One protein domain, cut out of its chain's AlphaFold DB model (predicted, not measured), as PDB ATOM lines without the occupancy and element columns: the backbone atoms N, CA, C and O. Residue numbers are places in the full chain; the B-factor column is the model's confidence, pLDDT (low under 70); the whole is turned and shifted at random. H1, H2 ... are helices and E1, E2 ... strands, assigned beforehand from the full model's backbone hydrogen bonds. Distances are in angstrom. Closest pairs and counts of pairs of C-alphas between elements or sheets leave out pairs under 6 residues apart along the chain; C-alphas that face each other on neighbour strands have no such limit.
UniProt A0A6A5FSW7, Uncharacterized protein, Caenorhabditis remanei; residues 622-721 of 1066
ATOM      1  N   ILE A 622     -57.636  52.735  55.774       78.38
ATOM      2  CA  ILE A 622     -57.170  51.351  55.560       78.38
ATOM      3  C   ILE A 622     -55.642  51.312  55.396       78.38
ATOM      4  O   ILE A 622     -54.977  50.427  55.922       78.38
ATOM      5  N   SER A 623     -55.052  52.327  54.763       72.56
ATOM      6  CA  SER A 623     -53.602  52.463  54.614       72.56
ATOM      7  C   SER A 623     -52.822  52.471  55.934       72.56
ATOM      8  O   SER A 623     -51.682  52.019  55.964       72.56
ATOM      9  N   GLN A 624     -53.409  52.982  57.022       75.06
ATOM     10  CA  GLN A 624     -52.806  52.990  58.356       75.06
ATOM     11  C   GLN A 624     -53.058  51.666  59.093       75.06
ATOM     12  O   GLN A 624     -52.127  51.140  59.704       75.06
ATOM     13  N   ILE A 625     -54.249  51.075  58.939       73.81
ATOM     14  CA  ILE A 625     -54.574  49.725  59.433       73.81
ATOM     15  C   ILE A 625     -53.534  48.711  58.934       73.81
ATOM     16  O   ILE A 625     -53.003  47.907  59.707       73.81
ATOM     17  N   LEU A 626     -53.187  48.795  57.644       71.38
ATOM     18  CA  LEU A 626     -52.186  47.937  57.012       71.38
ATOM     19  C   LEU A 626     -50.788  48.066  57.655       71.38
ATOM     20  O   LEU A 626     -50.047  47.084  57.734       71.38
ATOM     21  N   CYS A 627     -50.428  49.257  58.143       71.62
ATOM     22  CA  CYS A 627     -49.165  49.501  58.843       71.62
ATOM     23  C   CYS A 627     -49.200  49.024  60.299       71.62
ATOM     24  O   CYS A 627     -48.255  48.379  60.751       71.62
ATOM     25  N   GLU A 628     -50.284  49.286  61.039       71.75
ATOM     26  CA  GLU A 628     -50.407  48.860  62.444       71.75
ATOM     27  C   GLU A 628     -50.355  47.325  62.580       71.75
ATOM     28  O   GLU A 628     -49.738  46.795  63.509       71.75
ATOM     29  N   LYS A 629     -50.884  46.602  61.586       69.75
ATOM     30  CA  LYS A 629     -50.822  45.134  61.471       69.75
ATOM     31  C   LYS A 629     -49.458  44.577  61.009       69.75
ATOM     32  O   LYS A 629     -49.343  43.368  60.838       69.75
ATOM     33  N   ASN A 630     -48.421  45.410  60.833       66.06
ATOM     34  CA  ASN A 630     -47.056  44.999  60.441       66.06
ATOM     35  C   ASN A 630     -46.992  44.148  59.152       66.06
ATOM     36  O   ASN A 630     -46.154  43.249  59.014       66.06
ATOM     37  N   LEU A 631     -47.897  44.397  58.205       71.19
ATOM     38  CA  LEU A 631     -48.130  43.481  57.092       71.19
ATOM     39  C   LEU A 631     -46.935  43.376  56.150       71.19
ATOM     40  O   LEU A 631     -46.281  44.364  55.819       71.19
ATOM     41  N   THR A 632     -46.696  42.158  55.671       72.75
ATOM     42  CA  THR A 632     -45.727  41.891  54.608       72.75
ATOM     43  C   THR A 632     -46.439  41.896  53.261       72.75
ATOM     44  O   THR A 632     -47.260  41.021  52.992       72.75
ATOM     45  N   VAL A 633     -46.107  42.866  52.413       77.06
ATOM     46  CA  VAL A 633     -46.509  42.895  51.000       77.06
ATOM     47  C   VAL A 633     -45.364  42.402  50.121       77.06
ATOM     48  O   VAL A 633     -44.193  42.536  50.479       77.06
ATOM     49  N   VAL A 634     -45.688  41.856  48.951       77.62
ATOM     50  CA  VAL A 634     -44.707  41.647  47.880       77.62
ATOM     51  C   VAL A 634     -44.822  42.810  46.904       77.62
ATOM     52  O   VAL A 634     -45.924  43.161  46.501       77.62
ATOM     53  N   ALA A 635     -43.699  43.381  46.480       81.88
ATOM     54  CA  ALA A 635     -43.648  44.419  45.457       81.88
ATOM     55  C   ALA A 635     -42.620  44.108  44.366       81.88
ATOM     56  O   ALA A 635     -41.656  43.367  44.583       81.88
ATOM     57  N   LEU A 636     -42.822  44.694  43.187       78.56
ATOM     58  CA  LEU A 636     -41.829  44.735  42.120       78.56
ATOM     59  C   LEU A 636     -40.598  45.515  42.601       78.56
ATOM     60  O   LEU A 636     -40.717  46.600  43.162       78.56
ATOM     61  N   ALA A 637     -39.411  44.949  42.390       72.75
ATOM     62  CA  ALA A 637     -38.143  45.565  42.759       72.75
ATOM     63  C   ALA A 637     -37.398  46.069  41.522       72.75
ATOM     64  O   ALA A 637     -37.221  45.317  40.560       72.75
ATOM     65  N   ASP A 638     -36.855  47.283  41.590       66.31
ATOM     66  CA  ASP A 638     -35.952  47.824  40.571       66.31
ATOM     67  C   ASP A 638     -34.584  47.125  40.597       66.31
ATOM     68  O   ASP A 638     -33.653  47.582  41.259       66.31
ATOM     69  N   LYS A 639     -34.488  46.009  39.858       61.28
ATOM     70  CA  LYS A 639     -33.300  45.271  39.359       61.28
ATOM     71  C   LYS A 639     -32.209  44.808  40.343       61.28
ATOM     72  O   LYS A 639     -31.476  43.883  40.009       61.28
ATOM     73  N   GLU A 640     -32.082  45.394  41.528       58.12
ATOM     74  CA  GLU A 640     -30.992  45.131  42.483       58.12
ATOM     75  C   GLU A 640     -31.354  44.109  43.574       58.12
ATOM     76  O   GLU A 640     -30.479  43.636  44.299       58.12
ATOM     77  N   CYS A 641     -32.633  43.744  43.718       57.09
ATOM     78  CA  CYS A 641     -33.050  42.738  44.694       57.09
ATOM     79  C   CYS A 641     -32.928  41.330  44.108       57.09
ATOM     80  O   CYS A 641     -33.745  40.935  43.284       57.09
ATOM     81  N   GLN A 642     -31.950  40.546  44.559       55.22
ATOM     82  CA  GLN A 642     -31.656  39.227  43.977       55.22
ATOM     83  C   GLN A 642     -32.717  38.135  44.236       55.22
ATOM     84  O   GLN A 642     -32.523  36.996  43.821       55.22
ATOM     85  N   VAL A 643     -33.852  38.454  44.870       56.78
ATOM     86  CA  VAL A 643     -34.969  37.508  45.015       56.78
ATOM     87  C   VAL A 643     -35.894  37.615  43.801       56.78
ATOM     88  O   VAL A 643     -36.813  38.432  43.753       56.78
ATOM     89  N   GLY A 644     -35.616  36.814  42.773       53.78
ATOM     90  CA  GLY A 644     -36.405  36.802  41.544       53.78
ATOM     91  C   GLY A 644     -35.837  35.892  40.459       53.78
ATOM     92  O   GLY A 644     -34.640  35.619  40.410       53.78
ATOM     93  N   ASN A 645     -36.705  35.430  39.559       54.00
ATOM     94  CA  ASN A 645     -36.388  34.402  38.562       54.00
ATOM     95  C   ASN A 645     -35.709  34.994  37.302       54.00
ATOM     96  O   ASN A 645     -36.207  34.874  36.181       54.00
ATOM     97  N   GLY A 646     -34.628  35.758  37.503       58.38
ATOM     98  CA  GLY A 646     -33.765  36.368  36.474       58.38
ATOM     99  C   GLY A 646     -34.370  37.488  35.609       58.38
ATOM    100  O   GLY A 646     -33.637  38.362  35.155       58.38
ATOM    101  N   LYS A 647     -35.690  37.495  35.374       62.44
ATOM    102  CA  LYS A 647     -36.393  38.458  34.493       62.44
ATOM    103  C   LYS A 647     -37.194  39.531  35.232       62.44
ATOM    104  O   LYS A 647     -37.408  40.611  34.689       62.44
ATOM    105  N   LYS A 648     -37.649  39.232  36.450       66.44
ATOM    106  CA  LYS A 648     -38.291  40.169  37.379       66.44
ATOM    107  C   LYS A 648     -37.758  39.889  38.779       66.44
ATOM    108  O   LYS A 648     -37.610  38.729  39.160       66.44
ATOM    109  N   THR A 649     -37.473  40.959  39.502       70.62
ATOM    110  CA  THR A 649     -36.967  40.971  40.876       70.62
ATOM    111  C   THR A 649     -38.068  41.459  41.809       70.62
ATOM    112  O   THR A 649     -38.847  42.331  41.419       70.62
ATOM    113  N   TYR A 650     -38.141  40.919  43.026       77.56
ATOM    114  CA  TYR A 650     -39.209  41.222  43.980       77.56
ATOM    115  C   TYR A 650     -38.667  41.585  45.362       77.56
ATOM    116  O   TYR A 650     -37.602  41.130  45.783       77.56
ATOM    117  N   HIS A 651     -39.424  42.403  46.087       76.00
ATOM    118  CA  HIS A 651     -39.196  42.724  47.488       76.00
ATOM    119  C   HIS A 651     -40.364  42.187  48.324       76.00
ATOM    120  O   HIS A 651     -41.494  42.610  48.105       76.00
ATOM    121  N   ALA A 652     -40.108  41.332  49.319       78.88
ATOM    122  CA  ALA A 652     -41.011  41.242  50.468       78.88
ATOM    123  C   ALA A 652     -40.712  42.420  51.402       78.88
ATOM    124  O   ALA A 652     -39.559  42.611  51.809       78.88
ATOM    125  N   VAL A 653     -41.732  43.219  51.709       80.25
ATOM    126  CA  VAL A 653     -41.611  44.461  52.478       80.25
ATOM    127  C   VAL A 653     -42.627  44.474  53.609       80.25
ATOM    128  O   VAL A 653     -43.829  44.391  53.375       80.25
ATOM    129  N   GLN A 654     -42.129  44.604  54.835       82.38
ATOM    130  CA  GLN A 654     -42.933  44.905  56.015       82.38
ATOM    131  C   GLN A 654     -43.307  46.391  55.974       82.38
ATOM    132  O   GLN A 654     -42.416  47.242  56.022       82.38
ATOM    133  N   LEU A 655     -44.595  46.711  55.845       80.94
ATOM    134  CA  LEU A 655     -45.078  48.092  55.778       80.94
ATOM    135  C   LEU A 655     -44.846  48.824  57.110       80.94
ATOM    136  O   LEU A 655     -45.175  48.312  58.175       80.94
ATOM    137  N   GLU A 656     -44.307  50.043  57.031       83.81
ATOM    138  CA  GLU A 656     -44.051  50.932  58.175       83.81
ATOM    139  C   GLU A 656     -44.962  52.171  58.148       83.81
ATOM    140  O   GLU A 656     -45.418  52.626  59.195       83.81
ATOM    141  N   SER A 657     -45.238  52.730  56.962       83.38
ATOM    142  CA  SER A 657     -46.182  53.842  56.772       83.38
ATOM    143  C   SER A 657     -46.697  53.911  55.330       83.38
ATOM    144  O   SER A 657     -45.985  53.536  54.400       83.38
ATOM    145  N   VAL A 658     -47.906  54.437  55.130       79.25
ATOM    146  CA  VAL A 658     -48.457  54.762  53.806       79.25
ATOM    147  C   VAL A 658     -48.962  56.203  53.819       79.25
ATOM    148  O   VAL A 658     -49.668  56.608  54.742       79.25
ATOM    149  N   SER A 659     -48.593  56.984  52.806       81.75
ATOM    150  CA  SER A 659     -48.906  58.411  52.697       81.75
ATOM    151  C   SER A 659     -49.009  58.832  51.231       81.75
ATOM    152  O   SER A 659     -48.048  58.670  50.487       81.75
ATOM    153  N   ASN A 660     -50.131  59.432  50.824       80.75
ATOM    154  CA  ASN A 660     -50.325  60.000  49.477       80.75
ATOM    155  C   ASN A 660     -50.096  59.012  48.307       80.75
ATOM    156  O   ASN A 660     -49.668  59.426  47.236       80.75
ATOM    157  N   GLY A 661     -50.353  57.715  48.509       76.88
ATOM    158  CA  GLY A 661     -50.081  56.654  47.524       76.88
ATOM    159  C   GLY A 661     -48.674  56.048  47.622       76.88
ATOM    160  O   GLY A 661     -48.502  54.877  47.294       76.88
ATOM    161  N   GLU A 662     -47.697  56.773  48.176       83.19
ATOM    162  CA  GLU A 662     -46.404  56.188  48.544       83.19
ATOM    163  C   GLU A 662     -46.560  55.252  49.747       83.19
ATOM    164  O   GLU A 662     -47.150  55.608  50.772       83.19
ATOM    165  N   MET A 663     -45.936  54.084  49.665       84.25
ATOM    166  CA  MET A 663     -45.804  53.134  50.761       84.25
ATOM    167  C   MET A 663     -44.333  53.002  51.138       84.25
ATOM    168  O   MET A 663     -43.460  52.859  50.282       84.25
ATOM    169  N   LYS A 664     -44.049  53.059  52.436       87.12
ATOM    170  CA  LYS A 664     -42.704  52.977  53.006       87.12
ATOM    171  C   LYS A 664     -42.647  51.793  53.948       87.12
ATOM    172  O   LYS A 664     -43.546  51.592  54.766       87.12
ATOM    173  N   GLY A 665     -41.593  51.003  53.820       87.06
ATOM    174  CA  GLY A 665     -41.436  49.804  54.618       87.06
ATOM    175  C   GLY A 665     -40.044  49.206  54.546       87.06
ATOM    176  O   GLY A 665     -39.197  49.592  53.740       87.06
ATOM    177  N   LYS A 666     -39.817  48.219  55.399       86.12
ATOM    178  CA  LYS A 666     -38.545  47.525  55.557       86.12
ATOM    179  C   LYS A 666     -38.493  46.294  54.661       86.12
ATOM    180  O   LYS A 666     -39.361  45.428  54.757       86.12
ATOM    181  N   CYS A 667     -37.461  46.174  53.819       83.88
ATOM    182  CA  CYS A 667     -37.228  44.915  53.109       83.88
ATOM    183  C   CYS A 667     -36.963  43.803  54.126       83.88
ATOM    184  O   CYS A 667     -36.187  43.987  55.065       83.88
ATOM    185  N   LEU A 668     -37.527  42.625  53.882       77.56
ATOM    186  CA  LEU A 668     -37.108  41.407  54.575       77.56
ATOM    187  C   LEU A 668     -35.805  40.837  53.979       77.56
ATOM    188  O   LEU A 668     -35.148  40.001  54.592       77.56
ATOM    189  N   CYS A 669     -35.379  41.344  52.815       72.88
ATOM    190  CA  CYS A 669     -34.071  41.062  52.238       72.88
ATOM    191  C   CYS A 669     -32.935  41.697  53.075       72.88
ATOM    192  O   CYS A 669     -32.973  42.900  53.339       72.88
ATOM    193  N   PRO A 670     -31.871  40.955  53.445       69.88
ATOM    194  CA  PRO A 670     -30.864  41.427  54.407       69.88
ATOM    195  C   PRO A 670     -30.009  42.615  53.921       69.88
ATOM    196  O   PRO A 670     -29.322  43.245  54.725       69.88
ATOM    197  N   TYR A 671     -30.046  42.932  52.622       70.06
ATOM    198  CA  TYR A 671     -29.195  43.942  51.984       70.06
ATOM    199  C   TYR A 671     -29.804  45.355  51.899       70.06
ATOM    200  O   TYR A 671     -29.049  46.320  51.802       70.06
ATOM    201  N   ARG A 672     -31.136  45.519  51.961       67.25
ATOM    202  CA  ARG A 672     -31.801  46.841  51.973       67.25
ATOM    203  C   ARG A 672     -32.636  46.985  53.242       67.25
ATOM    204  O   ARG A 672     -33.441  46.120  53.548       67.25
ATOM    205  N   ARG A 673     -32.470  48.083  53.985       76.12
ATOM    206  CA  ARG A 673     -33.184  48.291  55.265       76.12
ATOM    207  C   ARG A 673     -34.511  49.029  55.143       76.12
ATOM    208  O   ARG A 673     -35.348  48.863  56.017       76.12
ATOM    209  N   GLN A 674     -34.704  49.813  54.088       85.88
ATOM    210  CA  GLN A 674     -35.938  50.554  53.848       85.88
ATOM    211  C   GLN A 674     -36.147  50.723  52.341       85.88
ATOM    212  O   GLN A 674     -35.179  50.811  51.583       85.88
ATOM    213  N   ILE A 675     -37.406  50.716  51.923       86.25
ATOM    214  CA  ILE A 675     -37.884  50.851  50.548       86.25
ATOM    215  C   ILE A 675     -39.056  51.834  50.580       86.25
ATOM    216  O   ILE A 675     -39.910  51.756  51.464       86.25
ATOM    217  N   THR A 676     -39.091  52.745  49.611       86.06
ATOM    218  CA  THR A 676     -40.314  53.462  49.222       86.06
ATOM    219  C   THR A 676     -40.789  52.855  47.908       86.06
ATOM    220  O   THR A 676     -39.957  52.546  47.056       86.06
ATOM    221  N   MET A 677     -42.092  52.653  47.769       86.62
ATOM    222  CA  MET A 677     -42.738  52.092  46.585       86.62
ATOM    223  C   MET A 677     -44.079  52.785  46.346       86.62
ATOM    224  O   MET A 677     -44.669  53.333  47.276       86.62
ATOM    225  N   ASP A 678     -44.576  52.717  45.121       84.44
ATOM    226  CA  ASP A 678     -45.948  53.114  44.803       84.44
ATOM    227  C   ASP A 678     -46.942  51.995  45.180       84.44
ATOM    228  O   ASP A 678     -46.607  50.805  45.141       84.44
ATOM    229  N   ILE A 679     -48.183  52.353  45.514       79.00
ATOM    230  CA  ILE A 679     -49.306  51.417  45.685       79.00
ATOM    231  C   ILE A 679     -49.565  50.555  44.427       79.00
ATOM    232  O   ILE A 679     -50.065  49.430  44.528       79.00
ATOM    233  N   ASP A 680     -49.174  51.039  43.247       81.69
ATOM    234  CA  ASP A 680     -49.195  50.320  41.969       81.69
ATOM    235  C   ASP A 680     -48.081  49.272  41.814       81.69
ATOM    236  O   ASP A 680     -48.199  48.381  40.974       81.69
ATOM    237  N   GLN A 681     -47.023  49.317  42.631       81.00
ATOM    238  CA  GLN A 681     -45.892  48.382  42.540       81.00
ATOM    239  C   GLN A 681     -46.088  47.082  43.339       81.00
ATOM    240  O   GLN A 681     -45.286  46.154  43.182       81.00
ATOM    241  N   VAL A 682     -47.131  46.971  44.172       78.44
ATOM    242  CA  VAL A 682     -47.435  45.730  44.911       78.44
ATOM    243  C   VAL A 682     -47.943  44.630  43.976       78.44
ATOM    244  O   VAL A 682     -48.843  44.820  43.158       78.44
ATOM    245  N   VAL A 683     -47.342  43.448  44.111       73.06
ATOM    246  CA  VAL A 683     -47.612  42.261  43.300       73.06
ATOM    247  C   VAL A 683     -48.954  41.661  43.698       73.06
ATOM    248  O   VAL A 683     -49.091  41.008  44.728       73.06
ATOM    249  N   CYS A 684     -49.933  41.869  42.825       65.75
ATOM    250  CA  CYS A 684     -51.306  41.408  42.975       65.75
ATOM    251  C   CYS A 684     -51.579  40.187  42.071       65.75
ATOM    252  O   CYS A 684     -52.481  40.227  41.239       65.75
ATOM    253  N   ASP A 685     -50.770  39.129  42.192       69.75
ATOM    254  CA  ASP A 685     -50.878  37.875  41.423       69.75
ATOM    255  C   ASP A 685     -50.629  36.675  42.366       69.75
ATOM    256  O   ASP A 685     -49.505  36.537  42.859       69.75
ATOM    257  N   PRO A 686     -51.635  35.817  42.651       68.12
ATOM    258  CA  PRO A 686     -51.485  34.713  43.603       68.12
ATOM    259  C   PRO A 686     -50.545  33.620  43.094       68.12
ATOM    260  O   PRO A 686     -49.761  33.070  43.861       68.12
ATOM    261  N   THR A 687     -50.581  33.336  41.789       73.75
ATOM    262  CA  THR A 687     -49.754  32.298  41.151       73.75
ATOM    263  C   THR A 687     -48.282  32.679  41.237       73.75
ATOM    264  O   THR A 687     -47.420  31.862  41.569       73.75
ATOM    265  N   LEU A 688     -47.995  33.960  40.993       71.69
ATOM    266  CA  LEU A 688     -46.674  34.529  41.199       71.69
ATOM    267  C   LEU A 688     -46.280  34.498  42.682       71.69
ATOM    268  O   LEU A 688     -45.152  34.098  42.969       71.69
ATOM    269  N   LEU A 689     -47.183  34.855  43.604       70.38
ATOM    270  CA  LEU A 689     -46.918  34.869  45.049       70.38
ATOM    271  C   LEU A 689     -46.542  33.479  45.592       70.38
ATOM    272  O   LEU A 689     -45.570  33.360  46.337       70.38
ATOM    273  N   GLU A 690     -47.242  32.424  45.166       72.88
ATOM    274  CA  GLU A 690     -46.875  31.038  45.487       72.88
ATOM    275  C   GLU A 690     -45.517  30.656  44.881       72.88
ATOM    276  O   GLU A 690     -44.666  30.095  45.569       72.88
ATOM    277  N   SER A 691     -45.248  31.034  43.623       74.88
ATOM    278  CA  SER A 691     -43.977  30.698  42.957       74.88
ATOM    279  C   SER A 691     -42.729  31.313  43.615       74.88
ATOM    280  O   SER A 691     -41.629  30.784  43.449       74.88
ATOM    281  N   ILE A 692     -42.884  32.408  44.372       70.25
ATOM    282  CA  ILE A 692     -41.797  33.101  45.090       70.25
ATOM    283  C   ILE A 692     -41.800  32.844  46.603       70.25
ATOM    284  O   ILE A 692     -40.817  33.186  47.268       70.25
ATOM    285  N   ARG A 693     -42.866  32.251  47.163       71.62
ATOM    286  CA  ARG A 693     -43.010  31.978  48.606       71.62
ATOM    287  C   ARG A 693     -41.811  31.205  49.189       71.62
ATOM    288  O   ARG A 693     -41.289  31.675  50.206       71.62
ATOM    289  N   PRO A 694     -41.291  30.134  48.544       71.75
ATOM    290  CA  PRO A 694     -40.090  29.441  49.020       71.75
ATOM    291  C   PRO A 694     -38.820  30.299  48.903       71.75
ATOM    292  O   PRO A 694     -37.977  30.311  49.798       71.75
ATOM    293  N   THR A 695     -38.677  31.063  47.813       67.50
ATOM    294  CA  THR A 695     -37.472  31.870  47.526       67.50
ATOM    295  C   THR A 695     -37.306  33.055  48.481       67.50
ATOM    296  O   THR A 695     -36.193  33.521  48.710       67.50
ATOM    297  N   LEU A 696     -38.412  33.553  49.035       63.62
ATOM    298  CA  LEU A 696     -38.443  34.632  50.023       63.62
ATOM    299  C   LEU A 696     -38.383  34.126  51.481       63.62
ATOM    300  O   LEU A 696     -38.437  34.946  52.396       63.62
ATOM    301  N   HIS A 697     -38.281  32.807  51.710       65.69
ATOM    302  CA  HIS A 697     -38.330  32.162  53.034       65.69
ATOM    303  C   HIS A 697     -39.549  32.569  53.891       65.69
ATOM    304  O   HIS A 697     -39.474  32.595  55.124       65.69
ATOM    305  N   LEU A 698     -40.686  32.867  53.244       62.50
ATOM    306  CA  LEU A 698     -41.901  33.362  53.910       62.50
ATOM    307  C   LEU A 698     -42.504  32.342  54.890       62.50
ATOM    308  O   LEU A 698     -43.259  32.729  55.773       62.50
ATOM    309  N   GLU A 699     -42.129  31.068  54.767       61.41
ATOM    310  CA  GLU A 699     -42.479  29.950  55.658       61.41
ATOM    311  C   GLU A 699     -42.217  30.239  57.150       61.41
ATOM    312  O   GLU A 699     -42.912  29.711  58.010       61.41
ATOM    313  N   ASN A 700     -41.241  31.101  57.468       56.09
ATOM    314  CA  ASN A 700     -40.905  31.481  58.848       56.09
ATOM    315  C   ASN A 700     -41.639  32.743  59.346       56.09
ATOM    316  O   ASN A 700     -41.438  33.162  60.487       56.09
ATOM    317  N   LEU A 701     -42.456  33.386  58.508       54.91
ATOM    318  CA  LEU A 701     -43.210  34.581  58.879       54.91
ATOM    319  C   LEU A 701     -44.619  34.182  59.316       54.91
ATOM    320  O   LEU A 701     -45.458  33.841  58.490       54.91
ATOM    321  N   GLN A 702     -44.925  34.361  60.601       52.47
ATOM    322  CA  GLN A 702     -46.293  34.280  61.142       52.47
ATOM    323  C   GLN A 702     -47.199  35.449  60.677       52.47
ATOM    324  O   GLN A 702     -48.221  35.741  61.293       52.47
ATOM    325  N   ASN A 703     -46.812  36.165  59.618       47.31
ATOM    326  CA  ASN A 703     -47.449  37.398  59.180       47.31
ATOM    327  C   ASN A 703     -48.627  37.084  58.255       47.31
ATOM    328  O   ASN A 703     -48.457  36.437  57.223       47.31
ATOM    329  N   SER A 704     -49.810  37.615  58.570       55.19
ATOM    330  CA  SER A 704     -50.975  37.507  57.692       55.19
ATOM    331  C   SER A 704     -50.718  38.260  56.380       55.19
ATOM    332  O   SER A 704     -50.811  39.489  56.344       55.19
ATOM    333  N   PHE A 705     -50.407  37.560  55.289       59.75
ATOM    334  CA  PHE A 705     -50.328  38.183  53.965       59.75
ATOM    335  C   PHE A 705     -51.684  38.790  53.598       59.75
ATOM    336  O   PHE A 705     -52.737  38.228  53.919       59.75
ATOM    337  N   TYR A 706     -51.681  39.957  52.954       63.16
ATOM    338  CA  TYR A 706     -52.901  40.424  52.304       63.16
ATOM    339  C   TYR A 706     -53.126  39.581  51.059       63.16
ATOM    340  O   TYR A 706     -52.217  39.417  50.246       63.16
ATOM    341  N   GLU A 707     -54.327  39.031  50.928       67.06
ATOM    342  CA  GLU A 707     -54.688  38.355  49.694       67.06
ATOM    343  C   GLU A 707     -54.793  39.374  48.568       67.06
ATOM    344  O   GLU A 707     -55.162  40.533  48.776       67.06
ATOM    345  N   VAL A 708     -54.499  38.916  47.359       68.12
ATOM    346  CA  VAL A 708     -54.548  39.720  46.138       68.12
ATOM    347  C   VAL A 708     -55.926  40.350  45.923       68.12
ATOM    348  O   VAL A 708     -56.013  41.543  45.635       68.12
ATOM    349  N   SER A 709     -56.984  39.563  46.123       68.94
ATOM    350  CA  SER A 709     -58.396  39.962  46.126       68.94
ATOM    351  C   SER A 709     -58.646  41.140  47.074       68.94
ATOM    352  O   SER A 709     -59.044  42.228  46.653       68.94
ATOM    353  N   HIS A 710     -58.340  40.936  48.353       73.69
ATOM    354  CA  HIS A 710     -58.520  41.909  49.423       73.69
ATOM    355  C   HIS A 710     -57.696  43.185  49.207       73.69
ATOM    356  O   HIS A 710     -58.193  44.286  49.445       73.69
ATOM    357  N   TRP A 711     -56.467  43.064  48.696       74.69
ATOM    358  CA  TRP A 711     -55.649  44.219  48.328       74.69
ATOM    359  C   TRP A 711     -56.286  45.015  47.188       74.69
ATOM    360  O   TRP A 711     -56.456  46.222  47.324       74.69
ATOM    361  N   GLN A 712     -56.680  44.362  46.090       75.19
ATOM    362  CA  GLN A 712     -57.292  45.022  44.929       75.19
ATOM    363  C   GLN A 712     -58.597  45.751  45.292       75.19
ATOM    364  O   GLN A 712     -58.766  46.903  44.892       75.19
ATOM    365  N   GLN A 713     -59.472  45.128  46.093       75.06
ATOM    366  CA  GLN A 713     -60.706  45.745  46.608       75.06
ATOM    367  C   GLN A 713     -60.419  46.986  47.471       75.06
ATOM    368  O   GLN A 713     -61.035  48.040  47.297       75.06
ATOM    369  N   ALA A 714     -59.471  46.877  48.407       74.94
ATOM    370  CA  ALA A 714     -59.155  47.962  49.328       74.94
ATOM    371  C   ALA A 714     -58.369  49.107  48.666       74.94
ATOM    372  O   ALA A 714     -58.540  50.253  49.069       74.94
ATOM    373  N   LYS A 715     -57.536  48.826  47.655       78.38
ATOM    374  CA  LYS A 715     -56.556  49.750  47.051       78.38
ATOM    375  C   LYS A 715     -57.118  51.136  46.718       78.38
ATOM    376  O   LYS A 715     -56.549  52.144  47.131       78.38
ATOM    377  N   ALA A 716     -58.251  51.188  46.018       80.31
ATOM    378  CA  ALA A 716     -58.917  52.437  45.626       80.31
ATOM    379  C   ALA A 716     -59.419  53.271  46.826       80.31
ATOM    380  O   ALA A 716     -59.699  54.460  46.700       80.31
ATOM    381  N   ASN A 717     -59.509  52.642  47.997       81.62
ATOM    382  CA  ASN A 717     -60.081  53.163  49.228       81.62
ATOM    383  C   ASN A 717     -59.049  53.277  50.364       81.62
ATOM    384  O   ASN A 717     -59.431  53.516  51.502       81.62
ATOM    385  N   PHE A 718     -57.743  53.151  50.092       78.94
ATOM    386  CA  PHE A 718     -56.697  53.176  51.127       78.94
ATOM    387  C   PHE A 718     -56.708  54.430  52.013       78.94
ATOM    388  O   PHE A 718     -56.425  54.330  53.202       78.94
ATOM    389  N   THR A 719     -57.072  55.593  51.471       80.00
ATOM    390  CA  THR A 719     -57.214  56.859  52.218       80.00
ATOM    391  C   THR A 719     -58.545  56.988  52.971       80.00
ATOM    392  O   THR A 719     -58.781  57.996  53.638       80.00
ATOM    393  N   GLN A 720     -59.426  55.995  52.854       84.38
ATOM    394  CA  GLN A 720     -60.772  55.962  53.415       84.38
ATOM    395  C   GLN A 720     -60.840  54.968  54.582       84.38
ATOM    396  O   GLN A 720     -60.073  54.007  54.633       84.38
ATOM    397  N   GLY A 721     -61.752  55.199  55.530       85.12
ATOM    398  CA  GLY A 721     -62.016  54.244  56.608       85.12
ATOM    399  C   GLY A 721     -62.768  53.009  56.111       85.12
ATOM    400  O   GLY A 721     -63.550  53.115  55.163       85.12
TER     401      GLY A 721
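This is residues 622 to 721 of the 1066 residues of an uncharacterized protein of Caenorhabditis remanei (UniProt A0A6A5FSW7). What does the model look like? A strongly twisted, curled sheet of four strands, E1 to E4, makes the core, with its edge strands E1 and E4 coming near each other and the short helix H1 over part of it. On the E1 side, H2 only grazes the sheet, while H3 is not on it, and the long loop of residues 693 to 707 joins these two helices. What is it made of? The printed part has 100 residues, with three named helices and four named strands in the order H1 E1 E2 E3 E4 H2 H3, and the antiparallel sheet has the order E1 - E2 - E3 - E4. Its class is mixed, helices and strands, with 49 residues in named elements; the whole is compact, with a radius of gyration of the C-alphas of 12.7 A and spans of 38 by 25 by 25 A.

Where does the first element begin? H1 holds residues 622 to 628, beginning at C-alpha 622 (-57.170, 51.351, 55.560). Which strands follow? E1 is residues 632 to 637, 14.5 A long, and E2 is residues 649 to 659, 24.2 A long, with a bend of 89 degrees at residue 656. E3 is residues 662 to 667, 15.2 A long, and E4 is residues 675 to 678. Where are the last helices? H2 is residues 686 to 692 and H3 is residues 708 to 715, ending at C-alpha 715 (-56.556, 49.750, 47.051).

How are the strands joined? They form a meander, each strand the antiparallel neighbour of the one before, with hairpins E1 and E2, E2 and E3, E3 and E4. Within hydrogen-bond range are N 635 and O 651 at 2.8 A, N 656 and O 664 at 2.8 A, and N 663 and O 677 at 2.8 A. How do the helices stand to the sheet? H1 is on it at a height of 8.2 A, over E3 and along the strands at 25 degrees on the local plane; its closest C-alphas to E2 are Cys 627 and Leu 655, 5.3 A. H2 only grazes the sheet with residues 688 to 692, and H3 is not on it. Are the helices' backbones in range? Every O i to N i+4 pair is within hydrogen-bond range in H2 and H3, and 2 of 3 in H1.

How large is it? The two C-alphas farthest apart, of Gly 646 and Gly 721, are 39.0 A apart. Which links are long? Those from E1 to E2 and from H2 to H3 are long, and the printed part has no cut. Where is confidence low? The mean pLDDT of the printed part is 72.7, and 33 residues are under 70, among them 638 to 648 and 695 to 709.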